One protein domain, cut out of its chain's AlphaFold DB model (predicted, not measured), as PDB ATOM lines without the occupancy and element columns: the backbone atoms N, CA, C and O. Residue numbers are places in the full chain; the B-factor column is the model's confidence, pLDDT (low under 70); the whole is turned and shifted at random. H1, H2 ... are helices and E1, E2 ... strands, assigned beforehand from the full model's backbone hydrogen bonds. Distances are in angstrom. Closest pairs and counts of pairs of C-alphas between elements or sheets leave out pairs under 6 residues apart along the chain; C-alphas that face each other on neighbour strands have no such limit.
ATOM      1  N   THR A  87      24.623  32.887  33.801       52.75
ATOM      2  CA  THR A  87      25.733  33.816  34.054       52.75
ATOM      3  C   THR A  87      26.268  33.781  35.493       52.75
ATOM      4  O   THR A  87      27.429  34.123  35.721       52.75
ATOM      5  N   LYS A  88      25.458  33.358  36.472       49.03
ATOM      6  CA  LYS A  88      25.832  33.310  37.898       49.03
ATOM      7  C   LYS A  88      26.494  31.991  38.287       49.03
ATOM      8  O   LYS A  88      27.439  32.002  39.069       49.03
ATOM      9  N   ASP A  89      26.043  30.885  37.699       53.25
ATOM     10  CA  ASP A  89      26.570  29.537  37.968       53.25
ATOM     11  C   ASP A  89      28.015  29.359  37.461       53.25
ATOM     12  O   ASP A  89      28.804  28.597  38.008       53.25
ATOM     13  N   LEU A  90      28.405  30.158  36.462       59.03
ATOM     14  CA  LEU A  90      29.767  30.210  35.925       59.03
ATOM     15  C   LEU A  90      30.659  31.269  36.604       59.03
ATOM     16  O   LEU A  90      31.770  31.520  36.145       59.03
ATOM     17  N   GLY A  91      30.186  31.935  37.666       52.53
ATOM     18  CA  GLY A  91      30.946  32.967  38.391       52.53
ATOM     19  C   GLY A  91      31.156  34.283  37.623       52.53
ATOM     20  O   GLY A  91      31.824  35.191  38.113       52.53
ATOM     21  N   LEU A  92      30.559  34.427  36.438       55.34
ATOM     22  CA  LEU A  92      30.760  35.566  35.535       55.34
ATOM     23  C   LEU A  92      29.949  36.806  35.932       55.34
ATOM     24  O   LEU A  92      30.300  37.922  35.559       55.34
ATOM     25  N   SER A  93      28.892  36.633  36.731       51.09
ATOM     26  CA  SER A  93      28.148  37.740  37.340       51.09
ATOM     27  C   SER A  93      28.773  38.260  38.644       51.09
ATOM     28  O   SER A  93      28.235  39.207  39.213       51.09
ATOM     29  N   GLY A  94      29.835  37.612  39.145       46.78
ATOM     30  CA  GLY A  94      30.489  37.920  40.426       46.78
ATOM     31  C   GLY A  94      31.822  38.666  40.309       46.78
ATOM     32  O   GLY A  94      32.388  39.046  41.331       46.78
ATOM     33  N   GLY A  95      32.330  38.884  39.093       52.53
ATOM     34  CA  GLY A  95      33.464  39.784  38.881       52.53
ATOM     35  C   GLY A  95      33.051  41.236  39.149       52.53
ATOM     36  O   GLY A  95      31.894  41.576  38.884       52.53
ATOM     37  N   PRO A  96      33.949  42.099  39.662       53.16
ATOM     38  CA  PRO A  96      33.636  43.509  39.851       53.16
ATOM     39  C   PRO A  96      33.160  44.089  38.516       53.16
ATOM     40  O   PRO A  96      33.896  44.101  37.529       53.16
ATOM     41  N   LYS A  97      31.892  44.513  38.484       58.31
ATOM     42  CA  LYS A  97      31.303  45.252  37.358       58.31
ATOM     43  C   LYS A  97      31.771  46.706  37.327       58.31
ATOM     44  O   LYS A  97      31.450  47.432  36.393       58.31
ATOM     45  N   ASP A  98      32.514  47.101  38.354       65.81
ATOM     46  CA  ASP A  98      33.013  48.445  38.523       65.81
ATOM     47  C   ASP A  98      34.158  48.706  37.550       65.81
ATOM     48  O   ASP A  98      35.074  47.896  37.361       65.81
ATOM     49  N   THR A  99      34.086  49.867  36.917       71.62
ATOM     50  CA  THR A  99      35.179  50.406  36.127       71.62
ATOM     51  C   THR A  99      36.286  50.850  37.079       71.62
ATOM     52  O   THR A  99      36.079  51.645  37.995       71.62
ATOM     53  N   LEU A 100      37.480  50.300  36.889       78.88
ATOM     54  CA  LEU A 100      38.665  50.666  37.645       78.88
ATOM     55  C   LEU A 100      39.302  51.871  36.967       78.88
ATOM     56  O   LEU A 100      39.718  51.801  35.811       78.88
ATOM     57  N   LEU A 101      39.343  52.974  37.706       83.31
ATOM     58  CA  LEU A 101      39.828  54.268  37.251       83.31
ATOM     59  C   LEU A 101      41.265  54.477  37.730       83.31
ATOM     60  O   LEU A 101      41.590  54.196  38.883       83.31
ATOM     61  N   VAL A 102      42.110  55.008  36.852       84.88
ATOM     62  CA  VAL A 102      43.459  55.474  37.179       84.88
ATOM     63  C   VAL A 102      43.630  56.915  36.711       84.88
ATOM     64  O   VAL A 102      43.168  57.286  35.632       84.88
ATOM     65  N   GLU A 103      44.270  57.749  37.525       85.12
ATOM     66  CA  GLU A 103      44.639  59.109  37.133       85.12
ATOM     67  C   GLU A 103      45.903  59.064  36.262       85.12
ATOM     68  O   GLU A 103      46.923  58.508  36.664       85.12
ATOM     69  N   ILE A 104      45.821  59.620  35.051       82.88
ATOM     70  CA  ILE A 104      46.916  59.618  34.061       82.88
ATOM     71  C   ILE A 104      47.597  60.985  33.928       82.88
ATOM     72  O   ILE A 104      48.711  61.085  33.416       82.88
ATOM     73  N   SER A 105      46.929  62.048  34.367       78.88
ATOM     74  CA  SER A 105      47.436  63.419  34.444       78.88
ATOM     75  C   SER A 105      46.580  64.189  35.448       78.88
ATOM     76  O   SER A 105      45.523  63.696  35.833       78.88
ATOM     77  N   GLN A 106      47.005  65.386  35.852       78.19
ATOM     78  CA  GLN A 106      46.325  66.158  36.893       78.19
ATOM     79  C   GLN A 106      44.843  66.388  36.543       78.19
ATOM     80  O   GLN A 106      44.519  67.130  35.616       78.19
ATOM     81  N   GLY A 107      43.946  65.727  37.279       79.44
ATOM     82  CA  GLY A 107      42.496  65.804  37.077       79.44
ATOM     83  C   GLY A 107      41.945  65.005  35.887       79.44
ATOM     84  O   GLY A 107      40.766  65.147  35.566       79.44
ATOM     85  N   VAL A 108      42.753  64.164  35.232       82.50
ATOM     86  CA  VAL A 108      42.329  63.308  34.110       82.50
ATOM     87  C   VAL A 108      42.380  61.843  34.530       82.50
ATOM     88  O   VAL A 108      43.455  61.266  34.693       82.50
ATOM     89  N   THR A 109      41.208  61.221  34.654       85.81
ATOM     90  CA  THR A 109      41.058  59.795  34.974       85.81
ATOM     91  C   THR A 109      40.707  58.972  33.741       85.81
ATOM     92  O   THR A 109      39.901  59.403  32.916       85.81
ATOM     93  N   MET A 110      41.255  57.763  33.646       82.75
ATOM     94  CA  MET A 110      40.965  56.788  32.599       82.75
ATOM     95  C   MET A 110      40.623  55.431  33.212       82.75
ATOM     96  O   MET A 110      41.267  54.975  34.152       82.75
ATOM     97  N   ASP A 111      39.607  54.775  32.673       87.12
ATOM     98  CA  ASP A 111      39.239  53.396  32.977       87.12
ATOM     99  C   ASP A 111      40.140  52.411  32.213       87.12
ATOM    100  O   ASP A 111      40.337  52.556  31.001       87.12
ATOM    101  N   TYR A 112      40.687  51.412  32.917       82.38
ATOM    102  CA  TYR A 112      41.681  50.479  32.356       82.38
ATOM    103  C   TYR A 112      41.236  49.011  32.304       82.38
ATOM    104  O   TYR A 112      41.934  48.187  31.711       82.38
ATOM    105  N   ASN A 113      40.107  48.650  32.917       84.19
ATOM    106  CA  ASN A 113      39.612  47.276  32.913       84.19
ATOM    107  C   ASN A 113      38.517  47.055  31.863       84.19
ATOM    108  O   ASN A 113      37.702  47.926  31.582       84.19
ATOM    109  N   VAL A 114      38.471  45.831  31.339       82.75
ATOM    110  CA  VAL A 114      37.324  45.298  30.598       82.75
ATOM    111  C   VAL A 114      36.766  44.140  31.411       82.75
ATOM    112  O   VAL A 114      37.507  43.244  31.821       82.75
ATOM    113  N   THR A 115      35.466  44.162  31.690       79.81
ATOM    114  CA  THR A 115      34.812  43.139  32.514       79.81
ATOM    115  C   THR A 115      34.420  41.921  31.680       79.81
ATOM    116  O   THR A 115      34.090  42.029  30.498       79.81
ATOM    117  N   ALA A 116      34.385  40.740  32.305       75.19
ATOM    118  CA  ALA A 116      33.958  39.513  31.628       75.19
ATOM    119  C   ALA A 116      32.522  39.618  31.081       75.19
ATOM    120  O   ALA A 116      32.234  39.097  30.009       75.19
ATOM    121  N   SER A 117      31.644  40.356  31.771       77.19
ATOM    122  CA  SER A 117      30.275  40.608  31.310       77.19
ATOM    123  C   SER A 117      30.230  41.420  30.014       77.19
ATOM    124  O   SER A 117      29.357  41.162  29.196       77.19
ATOM    125  N   GLN A 118      31.151  42.369  29.807       77.56
ATOM    126  CA  GLN A 118      31.237  43.140  28.558       77.56
ATOM    127  C   GLN A 118      31.736  42.284  27.390       77.56
ATOM    128  O   GLN A 118      31.321  42.494  26.256       77.56
ATOM    129  N   VAL A 119      32.617  41.316  27.660       81.06
ATOM    130  CA  VAL A 119      33.153  40.412  26.630       81.06
ATOM    131  C   VAL A 119      32.129  39.352  26.231       81.06
ATOM    132  O   VAL A 119      31.963  39.078  25.047       81.06
ATOM    133  N   ILE A 120      31.473  38.729  27.211       80.25
ATOM    134  CA  ILE A 120      30.634  37.534  27.020       80.25
ATOM    135  C   ILE A 120      29.230  37.877  26.526       80.25
ATOM    136  O   ILE A 120      28.648  37.095  25.768       80.25
ATOM    137  N   ASN A 121      28.700  39.023  26.949       81.12
ATOM    138  CA  ASN A 121      27.398  39.501  26.513       81.12
ATOM    139  C   ASN A 121      27.624  40.380  25.285       81.12
ATOM    140  O   ASN A 121      28.480  41.266  25.307       81.12
ATOM    141  N   TYR A 122      26.886  40.125  24.211       77.12
ATOM    142  CA  TYR A 122      27.058  40.842  22.952       77.12
ATOM    143  C   TYR A 122      25.699  41.255  22.380       77.12
ATOM    144  O   TYR A 122      24.736  40.491  22.417       77.12
ATOM    145  N   GLY A 123      25.635  42.474  21.837       67.31
ATOM    146  CA  GLY A 123      24.399  43.071  21.322       67.31
ATOM    147  C   GLY A 123      23.441  43.579  22.410       67.31
ATOM    148  O   GLY A 123      23.762  43.573  23.597       67.31
ATOM    149  N   ASP A 124      22.263  44.035  21.979       57.28
ATOM    150  CA  ASP A 124      21.177  44.468  22.865       57.28
ATOM    151  C   ASP A 124      20.271  43.266  23.198       57.28
ATOM    152  O   ASP A 124      19.523  42.789  22.345       57.28
ATOM    153  N   GLY A 125      20.345  42.753  24.433       61.22
ATOM    154  CA  GLY A 125      19.475  41.678  24.938       61.22
ATOM    155  C   GLY A 125      20.178  40.644  25.830       61.22
ATOM    156  O   GLY A 125      21.303  40.849  26.274       61.22
ATOM    157  N   ASP A 126      19.518  39.504  26.065       63.59
ATOM    158  CA  ASP A 126      20.031  38.349  26.837       63.59
ATOM    159  C   ASP A 126      20.978  37.432  26.020       63.59
ATOM    160  O   ASP A 126      21.173  36.246  26.328       63.59
ATOM    161  N   ASN A 127      21.578  37.968  24.955       68.06
ATOM    162  CA  ASN A 127      22.480  37.232  24.077       68.06
ATOM    163  C   ASN A 127      23.854  37.074  24.740       68.06
ATOM    164  O   ASN A 127      24.631  38.017  24.886       68.06
ATOM    165  N   ASN A 128      24.143  35.838  25.145       81.00
ATOM    166  CA  ASN A 128      25.375  35.452  25.822       81.00
ATOM    167  C   ASN A 128      26.100  34.396  24.995       81.00
ATOM    168  O   ASN A 128      25.462  33.462  24.502       81.00
ATOM    169  N   LEU A 129      27.434  34.462  24.937       83.44
ATOM    170  CA  LEU A 129      28.246  33.449  24.249       83.44
ATOM    171  C   LEU A 129      27.931  32.027  24.735       83.44
ATOM    172  O   LEU A 129      27.901  31.084  23.955       83.44
ATOM    173  N   ILE A 130      27.667  31.869  26.030       82.25
ATOM    174  CA  ILE A 130      27.348  30.567  26.628       82.25
ATOM    175  C   ILE A 130      26.025  30.018  26.087       82.25
ATOM    176  O   ILE A 130      25.947  28.841  25.751       82.25
ATOM    177  N   ASN A 131      25.006  30.872  25.961       83.38
ATOM    178  CA  ASN A 131      23.717  30.480  25.393       83.38
ATOM    179  C   ASN A 131      23.863  30.151  23.904       83.38
ATOM    180  O   ASN A 131      23.296  29.167  23.446       83.38
ATOM    181  N   LEU A 132      24.675  30.920  23.171       84.94
ATOM    182  CA  LEU A 132      24.996  30.645  21.771       84.94
ATOM    183  C   LEU A 132      25.668  29.275  21.603       84.94
ATOM    184  O   LEU A 132      25.219  28.465  20.802       84.94
ATOM    185  N   LEU A 133      26.702  28.976  22.391       84.81
ATOM    186  CA  LEU A 133      27.395  27.684  22.340       84.81
ATOM    187  C   LEU A 133      26.485  26.518  22.759       84.81
ATOM    188  O   LEU A 133      26.568  25.431  22.181       84.81
ATOM    189  N   ALA A 134      25.596  26.738  23.732       85.75
ATOM    190  CA  ALA A 134      24.589  25.756  24.126       85.75
ATOM    191  C   ALA A 134      23.576  25.493  22.998       85.75
ATOM    192  O   ALA A 134      23.260  24.334  22.725       85.75
ATOM    193  N   ASN A 135      23.119  26.542  22.308       85.12
ATOM    194  CA  ASN A 135      22.220  26.432  21.159       85.12
ATOM    195  C   ASN A 135      22.890  25.702  19.992       85.12
ATOM    196  O   ASN A 135      22.319  24.740  19.489       85.12
ATOM    197  N   ILE A 136      24.135  26.053  19.657       85.94
ATOM    198  CA  ILE A 136      24.923  25.370  18.620       85.94
ATOM    199  C   ILE A 136      25.061  23.879  18.934       85.94
ATOM    200  O   ILE A 136      24.831  23.035  18.073       85.94
ATOM    201  N   THR A 137      25.405  23.538  20.178       87.25
ATOM    202  CA  THR A 137      25.550  22.134  20.597       87.25
ATOM    203  C   THR A 137      24.223  21.384  20.483       87.25
ATOM    204  O   THR A 137      24.195  20.239  20.037       87.25
ATOM    205  N   LYS A 138      23.112  22.034  20.853       87.75
ATOM    206  CA  LYS A 138      21.767  21.468  20.730       87.75
ATOM    207  C   LYS A 138      21.380  21.252  19.267       87.75
ATOM    208  O   LYS A 138      20.910  20.169  18.936       87.75
ATOM    209  N   HIS A 139      21.579  22.247  18.406       86.88
ATOM    210  CA  HIS A 139      21.220  22.149  16.995       86.88
ATOM    211  C   HIS A 139      22.104  21.142  16.243       86.88
ATOM    212  O   HIS A 139      21.606  20.434  15.378       86.88
ATOM    213  N   LEU A 140      23.387  21.009  16.609       85.25
ATOM    214  CA  LEU A 140      24.287  19.977  16.068       85.25
ATOM    215  C   LEU A 140      23.908  18.555  16.503       85.25
ATOM    216  O   LEU A 140      24.235  17.599  15.806       85.25
ATOM    217  N   GLY A 141      23.270  18.407  17.666       85.81
ATOM    218  CA  GLY A 141      22.802  17.123  18.192       85.81
ATOM    219  C   GLY A 141      21.378  16.750  17.770       85.81
ATOM    220  O   GLY A 141      20.869  15.735  18.243       85.81
ATOM    221  N   SER A 142      20.729  17.569  16.940       84.12
ATOM    222  CA  SER A 142      19.346  17.397  16.494       84.12
ATOM    223  C   SER A 142      19.299  17.028  15.011       84.12
ATOM    224  O   SER A 142      20.001  17.623  14.198       84.12
ATOM    225  N   ASP A 143      18.436  16.076  14.649       81.50
ATOM    226  CA  ASP A 143      18.177  15.694  13.252       81.50
ATOM    227  C   ASP A 143      17.041  16.528  12.613       81.50
ATOM    228  O   ASP A 143      16.627  16.280  11.476       81.50
ATOM    229  N   ASP A 144      16.507  17.529  13.326       87.19
ATOM    230  CA  ASP A 144      15.414  18.365  12.835       87.19
ATOM    231  C   ASP A 144      15.889  19.384  11.784       87.19
ATOM    232  O   ASP A 144      16.762  20.219  12.021       87.19
ATOM    233  N   ALA A 145      15.216  19.415  10.628       82.12
ATOM    234  CA  ALA A 145      15.536  20.339   9.530       82.12
ATOM    235  C   ALA A 145      15.463  21.831   9.925       82.12
ATOM    236  O   ALA A 145      16.117  22.672   9.310       82.12
ATOM    237  N   LYS A 146      14.675  22.169  10.955       84.44
ATOM    238  CA  LYS A 146      14.584  23.533  11.500       84.44
ATOM    239  C   LYS A 146      15.834  23.926  12.286       84.44
ATOM    240  O   LYS A 146      16.289  25.057  12.147       84.44
ATOM    241  N   ASP A 147      16.398  22.993  13.045       83.06
ATOM    242  CA  ASP A 147      17.598  23.216  13.854       83.06
ATOM    243  C   ASP A 147      18.839  23.314  12.952       83.06
ATOM    244  O   ASP A 147      19.686  24.187  13.130       83.06
ATOM    245  N   ILE A 148      18.885  22.509  11.885       81.25
ATOM    246  CA  ILE A 148      19.924  22.597  10.845       81.25
ATOM    247  C   ILE A 148      19.867  23.942  10.099       81.25
ATOM    248  O   ILE A 148      20.904  24.516   9.757       81.25
ATOM    249  N   SER A 149      18.670  24.486   9.855       84.44
ATOM    250  CA  SER A 149      18.529  25.834   9.285       84.44
ATOM    251  C   SER A 149      18.980  26.913  10.275       84.44
ATOM    252  O   SER A 149      19.671  27.850   9.884       84.44
ATOM    253  N   ALA A 150      18.646  26.764  11.561       85.12
ATOM    254  CA  ALA A 150      19.036  27.704  12.612       85.12
ATOM    255  C   ALA A 150      20.561  27.785  12.811       85.12
ATOM    256  O   ALA A 150      21.069  28.873  13.088       85.12
ATOM    257  N   LEU A 151      21.292  26.684  12.586       82.50
ATOM    258  CA  LEU A 151      22.763  26.666  12.582       82.50
ATOM    259  C   LEU A 151      23.370  27.605  11.534       82.50
ATOM    260  O   LEU A 151      24.370  28.270  11.801       82.50
ATOM    261  N   ASN A 152      22.783  27.645  10.337       81.81
ATOM    262  CA  ASN A 152      23.321  28.427   9.224       81.81
ATOM    263  C   ASN A 152      22.973  29.916   9.329       81.81
ATOM    264  O   ASN A 152      23.785  30.749   8.937       81.81
ATOM    265  N   ASP A 153      21.803  30.245   9.876       84.69
ATOM    266  CA  ASP A 153      21.330  31.628   9.948       84.69
ATOM    267  C   ASP A 153      21.599  32.254  11.323       84.69
ATOM    268  O   ASP A 153      22.406  33.176  11.455       84.69
ATOM    269  N   ALA A 154      20.932  31.758  12.366       84.50
ATOM    270  CA  ALA A 154      20.915  32.395  13.681       84.50
ATOM    271  C   ALA A 154      22.230  32.195  14.444       84.50
ATOM    272  O   ALA A 154      22.789  33.161  14.967       84.50
ATOM    273  N   ASP A 155      22.749  30.967  14.483       85.12
ATOM    274  CA  ASP A 155      23.965  30.669  15.243       85.12
ATOM    275  C   ASP A 155      25.208  31.272  14.581       85.12
ATOM    276  O   ASP A 155      26.060  31.851  15.260       85.12
ATOM    277  N   LEU A 156      25.301  31.198  13.250       86.31
ATOM    278  CA  LEU A 156      26.394  31.814  12.500       86.31
ATOM    279  C   LEU A 156      26.397  33.340  12.660       86.31
ATOM    280  O   LEU A 156      27.453  33.925  12.911       86.31
ATOM    281  N   THR A 157      25.221  33.975  12.588       88.06
ATOM    282  CA  THR A 157      25.082  35.413  12.863       88.06
ATOM    283  C   THR A 157      25.498  35.729  14.299       88.06
ATOM    284  O   THR A 157      26.278  36.650  14.520       88.06
ATOM    285  N   GLY A 158      25.094  34.905  15.272       86.69
ATOM    286  CA  GLY A 158      25.497  35.062  16.670       86.69
ATOM    287  C   GLY A 158      27.014  34.993  16.882       86.69
ATOM    288  O   GLY A 158      27.564  35.791  17.643       86.69
ATOM    289  N   ILE A 159      27.716  34.093  16.184       87.75
ATOM    290  CA  ILE A 159      29.188  34.024  16.217       87.75
ATOM    291  C   ILE A 159      29.794  35.297  15.623       87.75
ATOM    292  O   ILE A 159      30.769  35.829  16.162       87.75
ATOM    293  N   GLN A 160      29.236  35.789  14.519       88.38
ATOM    294  CA  GLN A 160      29.738  36.980  13.843       88.38
ATOM    295  C   GLN A 160      29.530  38.252  14.675       88.38
ATOM    296  O   GLN A 160      30.435  39.091  14.760       88.38
ATOM    297  N   ASP A 161      28.399  38.359  15.364       88.62
ATOM    298  CA  ASP A 161      28.109  39.446  16.297       88.62
ATOM    299  C   ASP A 161      29.037  39.399  17.513       88.62
ATOM    300  O   ASP A 161      29.622  40.418  17.893       88.62
ATOM    301  N   PHE A 162      29.260  38.210  18.081       88.31
ATOM    302  CA  PHE A 162      30.227  38.026  19.161       88.31
ATOM    303  C   PHE A 162      31.648  38.414  18.724       88.31
ATOM    304  O   PHE A 162      32.338  39.159  19.425       88.31
ATOM    305  N   ALA A 163      32.085  37.969  17.543       88.88
ATOM    306  CA  ALA A 163      33.392  38.323  16.992       88.88
ATOM    307  C   ALA A 163      33.535  39.841  16.794       88.88
ATOM    308  O   ALA A 163      34.579  40.416  17.115       88.88
ATOM    309  N   THR A 164      32.471  40.500  16.330       90.31
ATOM    310  CA  THR A 164      32.417  41.959  16.173       90.31
ATOM    311  C   THR A 164      32.501  42.671  17.523       90.31
ATOM    312  O   THR A 164      33.253  43.638  17.655       90.31
ATOM    313  N   ASN A 165      31.812  42.172  18.554       89.38
ATOM    314  CA  ASN A 165      31.892  42.719  19.911       89.38
ATOM    315  C   ASN A 165      33.314  42.622  20.482       89.38
ATOM    316  O   ASN A 165      33.867  43.608  20.968       89.38
ATOM    317  N   VAL A 166      33.958  41.459  20.356       89.75
ATOM    318  CA  VAL A 166      35.346  41.268  20.809       89.75
ATOM    319  C   VAL A 166      36.310  42.182  20.049       89.75
ATOM    320  O   VAL A 166      37.217  42.758  20.653       89.75
ATOM    321  N   LEU A 167      36.119  42.352  18.737       91.19
ATOM    322  CA  LEU A 167      36.929  43.269  17.934       91.19
ATOM    323  C   LEU A 167      36.747  44.725  18.380       91.19
ATOM    324  O   LEU A 167      37.735  45.459  18.483       91.19
ATOM    325  N   LYS A 168      35.511  45.131  18.685       90.75
ATOM    326  CA  LYS A 168      35.195  46.463  19.213       90.75
ATOM    327  C   LYS A 168      35.903  46.704  20.544       90.75
ATOM    328  O   LYS A 168      36.649  47.672  20.654       90.75
ATOM    329  N   LEU A 169      35.769  45.788  21.505       89.88
ATOM    330  CA  LEU A 169      36.434  45.892  22.810       89.88
ATOM    331  C   LEU A 169      37.958  45.940  22.673       89.88
ATOM    332  O   LEU A 169      38.618  46.757  23.308       89.88
ATOM    333  N   ARG A 170      38.540  45.109  21.799       89.50
ATOM    334  CA  ARG A 170      39.983  45.150  21.516       89.50
ATOM    335  C   ARG A 170      40.410  46.496  20.931       89.50
ATOM    336  O   ARG A 170      41.474  46.998  21.283       89.50
ATOM    337  N   SER A 171      39.593  47.075  20.056       93.06
ATOM    338  CA  SER A 171      39.854  48.394  19.471       93.06
ATOM    339  C   SER A 171      39.779  49.500  20.523       93.06
ATOM    340  O   SER A 171      40.636  50.378  20.541       93.06
ATOM    341  N   GLU A 172      38.815  49.431  21.445       90.38
ATOM    342  CA  GLU A 172      38.713  50.359  22.577       90.38
ATOM    343  C   GLU A 172      39.937  50.265  23.496       90.38
ATOM    344  O   GLU A 172      40.520  51.290  23.847       90.38
ATOM    345  N   VAL A 173      40.392  49.051  23.826       90.81
ATOM    346  CA  VAL A 173      41.630  48.840  24.599       90.81
ATOM    347  C   VAL A 173      42.846  49.401  23.860       90.81
ATOM    348  O   VAL A 173      43.664  50.083  24.472       90.81
ATOM    349  N   GLY A 174      42.951  49.190  22.545       92.00
ATOM    350  CA  GLY A 174      44.027  49.767  21.733       92.00
ATOM    351  C   GLY A 174      44.014  51.300  21.716       92.00
ATOM    352  O   GLY A 174      45.060  51.936  21.833       92.00
ATOM    353  N   ALA A 175      42.832  51.916  21.637       91.12
ATOM    354  CA  ALA A 175      42.685  53.369  21.713       91.12
ATOM    355  C   ALA A 175      43.086  53.922  23.093       91.12
ATOM    356  O   ALA A 175      43.760  54.955  23.180       91.12
ATOM    357  N   LYS A 176      42.717  53.219  24.173       89.75
ATOM    358  CA  LYS A 176      43.137  53.548  25.544       89.75
ATOM    359  C   LYS A 176      44.647  53.417  25.711       89.75
ATOM    360  O   LYS A 176      45.261  54.333  26.245       89.75
ATOM    361  N   GLN A 177      45.247  52.350  25.185       91.44
ATOM    362  CA  GLN A 177      46.696  52.159  25.196       91.44
ATOM    363  C   GLN A 177      47.413  53.328  24.511       91.44
ATOM    364  O   GLN A 177      48.267  53.957  25.123       91.44
ATOM    365  N   ASN A 178      46.999  53.702  23.298       92.88
ATOM    366  CA  ASN A 178      47.595  54.838  22.590       92.88
ATOM    367  C   ASN A 178      47.445  56.164  23.364       92.88
ATOM    368  O   ASN A 178      48.336  57.016  23.364       92.88
ATOM    369  N   SER A 179      46.315  56.341  24.051       89.62
ATOM    370  CA  SER A 179      46.074  57.516  24.893       89.62
ATOM    371  C   SER A 179      46.965  57.524  26.139       89.62
ATOM    372  O   SER A 179      47.491  58.577  26.499       89.62
ATOM    373  N   MET A 180      47.177  56.364  26.768       90.56
ATOM    374  CA  MET A 180      48.104  56.200  27.889       90.56
ATOM    375  C   MET A 180      49.556  56.417  27.460       90.56
ATOM    376  O   MET A 180      50.270  57.145  28.141       90.56
ATOM    377  N   ASP A 181      49.976  55.883  26.315       92.69
ATOM    378  CA  ASP A 181      51.326  56.090  25.772       92.69
ATOM    379  C   ASP A 181      51.571  57.575  25.456       92.69
ATOM    380  O   ASP A 181      52.620  58.137  25.780       92.69
ATOM    381  N   SER A 182      50.562  58.260  24.904       92.12
ATOM    382  CA  SER A 182      50.609  59.709  24.671       92.12
ATOM    383  C   SER A 182      50.690  60.508  25.978       92.12
ATOM    384  O   SER A 182      51.398  61.515  26.048       92.12
ATOM    385  N   ALA A 183      49.961  60.084  27.016       90.62
ATOM    386  CA  ALA A 183      50.025  60.699  28.339       90.62
ATOM    387  C   ALA A 183      51.390  60.464  29.002       90.62
ATOM    388  O   ALA A 183      51.953  61.396  29.567       90.62
ATOM    389  N   LEU A 184      51.962  59.265  28.864       91.62
ATOM    390  CA  LEU A 184      53.297  58.927  29.356       91.62
ATOM    391  C   LEU A 184      54.369  59.819  28.723       91.62
ATOM    392  O   LEU A 184      55.178  60.397  29.447       91.62
ATOM    393  N   ALA A 185      54.344  59.978  27.396       94.12
ATOM    394  CA  ALA A 185      55.272  60.855  26.685       94.12
ATOM    395  C   ALA A 185      55.166  62.307  27.185       94.12
ATOM    396  O   ALA A 185      56.167  62.904  27.576       94.12
ATOM    397  N   ARG A 186      53.942  62.843  27.289       91.56
ATOM    398  CA  ARG A 186      53.708  64.201  27.811       91.56
ATOM    399  C   ARG A 186      54.161  64.371  29.257       91.56
ATOM    400  O   ARG A 186      54.749  65.398  29.578       91.56
ATOM    401  N   ASN A 187      53.904  63.392  30.122       91.81
ATOM    402  CA  ASN A 187      54.329  63.439  31.519       91.81
ATOM    403  C   ASN A 187      55.861  63.385  31.633       91.81
ATOM    404  O   ASN A 187      56.432  64.078  32.469       91.81
ATOM    405  N   SER A 188      56.539  62.615  30.774       94.06
ATOM    406  CA  SER A 188      58.006  62.582  30.699       94.06
ATOM    407  C   SER A 188      58.588  63.930  30.263       94.06
ATOM    408  O   SER A 188      59.533  64.431  30.881       94.06
ATOM    409  N   ASP A 189      57.996  64.554  29.244       94.56
ATOM    410  CA  ASP A 189      58.397  65.885  28.776       94.56
ATOM    411  C   ASP A 189      58.151  66.946  29.852       94.56
ATOM    412  O   ASP A 189      59.017  67.772  30.134       94.56
ATOM    413  N   GLN A 190      56.992  66.904  30.517       91.56
ATOM    414  CA  GLN A 190      56.677  67.795  31.635       91.56
ATOM    415  C   GLN A 190      57.634  67.608  32.807       91.56
ATOM    416  O   GLN A 190      58.061  68.600  33.389       91.56
ATOM    417  N   ASN A 191      58.004  66.372  33.139       92.56
ATOM    418  CA  ASN A 191      58.967  66.098  34.199       92.56
ATOM    419  C   ASN A 191      60.349  66.678  33.863       92.56
ATOM    420  O   ASN A 191      60.979  67.311  34.709       92.56
ATOM    421  N   THR A 192      60.792  66.528  32.612       93.75
ATOM    422  CA  THR A 192      62.054  67.115  32.133       93.75
ATOM    423  C   THR A 192      61.995  68.640  32.178       93.75
ATOM    424  O   THR A 192      62.865  69.264  32.774       93.75
ATOM    425  N   ASN A 193      60.920  69.242  31.664       91.81
ATOM    426  CA  ASN A 193      60.719  70.692  31.692       91.81
ATOM    427  C   ASN A 193      60.649  71.244  33.121       91.81
ATOM    428  O   ASN A 193      61.225  72.289  33.405       91.81
ATOM    429  N   MET A 194      59.962  70.555  34.035       90.25
ATOM    430  CA  MET A 194      59.885  70.959  35.440       90.25
ATOM    431  C   MET A 194      61.258  70.853  36.110       90.25
ATOM    432  O   MET A 194      61.632  71.741  36.868       90.25
ATOM    433  N   THR A 195      62.030  69.812  35.787       89.88
ATOM    434  CA  THR A 195      63.414  69.651  36.256       89.88
ATOM    435  C   THR A 195      64.313  70.761  35.713       89.88
ATOM    436  O   THR A 195      65.100  71.317  36.468       89.88
ATOM    437  N   GLU A 196      64.170  71.146  34.443       88.44
ATOM    438  CA  GLU A 196      64.899  72.278  33.858       88.44
ATOM    439  C   GLU A 196      64.505  73.619  34.481       88.44
ATOM    440  O   GLU A 196      65.361  74.473  34.685       88.44
ATOM    441  N   ILE A 197      63.220  73.839  34.773       88.12
ATOM    442  CA  ILE A 197      62.752  75.056  35.452       88.12
ATOM    443  C   ILE A 197      63.286  75.100  36.882       88.12
ATOM    444  O   ILE A 197      63.740  76.158  37.324       88.12
ATOM    445  N   LEU A 198      63.250  73.969  37.590       88.00
ATOM    446  CA  LEU A 198      63.806  73.844  38.931       88.00
ATOM    447  C   LEU A 198      65.310  74.110  38.906       88.00
ATOM    448  O   LEU A 198      65.763  74.979  39.635       88.00
ATOM    449  N   SER A 199      66.053  73.470  38.000       85.62
ATOM    450  CA  SER A 199      67.476  73.735  37.770       85.62
ATOM    451  C   SER A 199      67.712  75.204  37.432       85.62
ATOM    452  O   SER A 199      68.502  75.829  38.100       85.62
ATOM    453  N   LYS A 200      66.967  75.853  36.534       80.88
ATOM    454  CA  LYS A 200      67.149  77.298  36.272       80.88
ATOM    455  C   LYS A 200      66.836  78.205  37.466       80.88
ATOM    456  O   LYS A 200      67.347  79.320  37.518       80.88
ATOM    457  N   THR A 201      65.952  77.781  38.365       77.88
ATOM    458  CA  THR A 201      65.541  78.575  39.534       77.88
ATOM    459  C   THR A 201      66.467  78.348  40.731       77.88
ATOM    460  O   THR A 201      66.719  79.281  41.491       77.88
ATOM    461  N   GLU A 202      66.961  77.122  40.907       72.38
ATOM    462  CA  GLU A 202      67.809  76.702  42.026       72.38
ATOM    463  C   GLU A 202      69.300  76.635  41.676       72.38
ATOM    464  O   GLU A 202      70.126  76.735  42.587       72.38
TER     465      GLU A 202
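Overview. This is residues 87 to 202 of the 240 residues of the protein "Flagellar hook-associated protein 3" of Clostridium estertheticum (UniProt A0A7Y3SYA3). One very long helix, H3, makes the long axis, and the smaller parts follow one another along one side of it: the strand hairpin of E1 and E2, the short helix H1, and H2, which folds back beside the first part of H3 as a helical hairpin. Residues 188 to 202 of H3 stick out past these parts. The printed part has 116 residues, with named elements in the order E1, E2, H1, H2, H3; the two-strand sheet, E1 - E2, is antiparallel, and the class is mostly helix. The whole is extended, with a radius of gyration of the C-alphas of 22.9 A and spans of 84 by 26 by 19 A.

Along the chain. Find C-alpha 101 at (39.828, 54.268, 37.251), where E1 begins; it runs to residue 105, and E2 holds residues 108 to 111. H1 is residues 116 to 120, and H2, residues 129 to 140, is 16.3 A long. H3 runs 83.5 A, from C-alpha 145 at (15.536, 20.339, 9.530) to C-alpha 202 at (67.809, 76.702, 42.026).

Arrangement. In the hairpin of E1 and E2, look for N 102 and O 110, 2.8 A apart, within hydrogen-bond range. The closest C-alphas of E1 and H3 are those of Ile 104 and Ala 183, 6.6 A apart. H1 touches H3 at residues 162 to 169 alone, closest at C-alphas Val 119 and Val 166, 6.3 A. H2 touches H3 at residues 147 to 162 alone, closest at C-alphas His 139 and Asp 147, 4.9 A; they run opposite ways at a shallow tilt of 25 degrees. E1 and H2 are apart. Every O i to N i+4 pair is within hydrogen-bond range in H1 and H2; in H3, 51 of 54 are.

Size, cuts and confidence. The C-alphas of Asp 143 and Glu 202 are the farthest apart, 83.7 A. The printed part has no cut, and none of its links is long. Confidence is low, under 70, at residues 87 to 98 and 123 to 127.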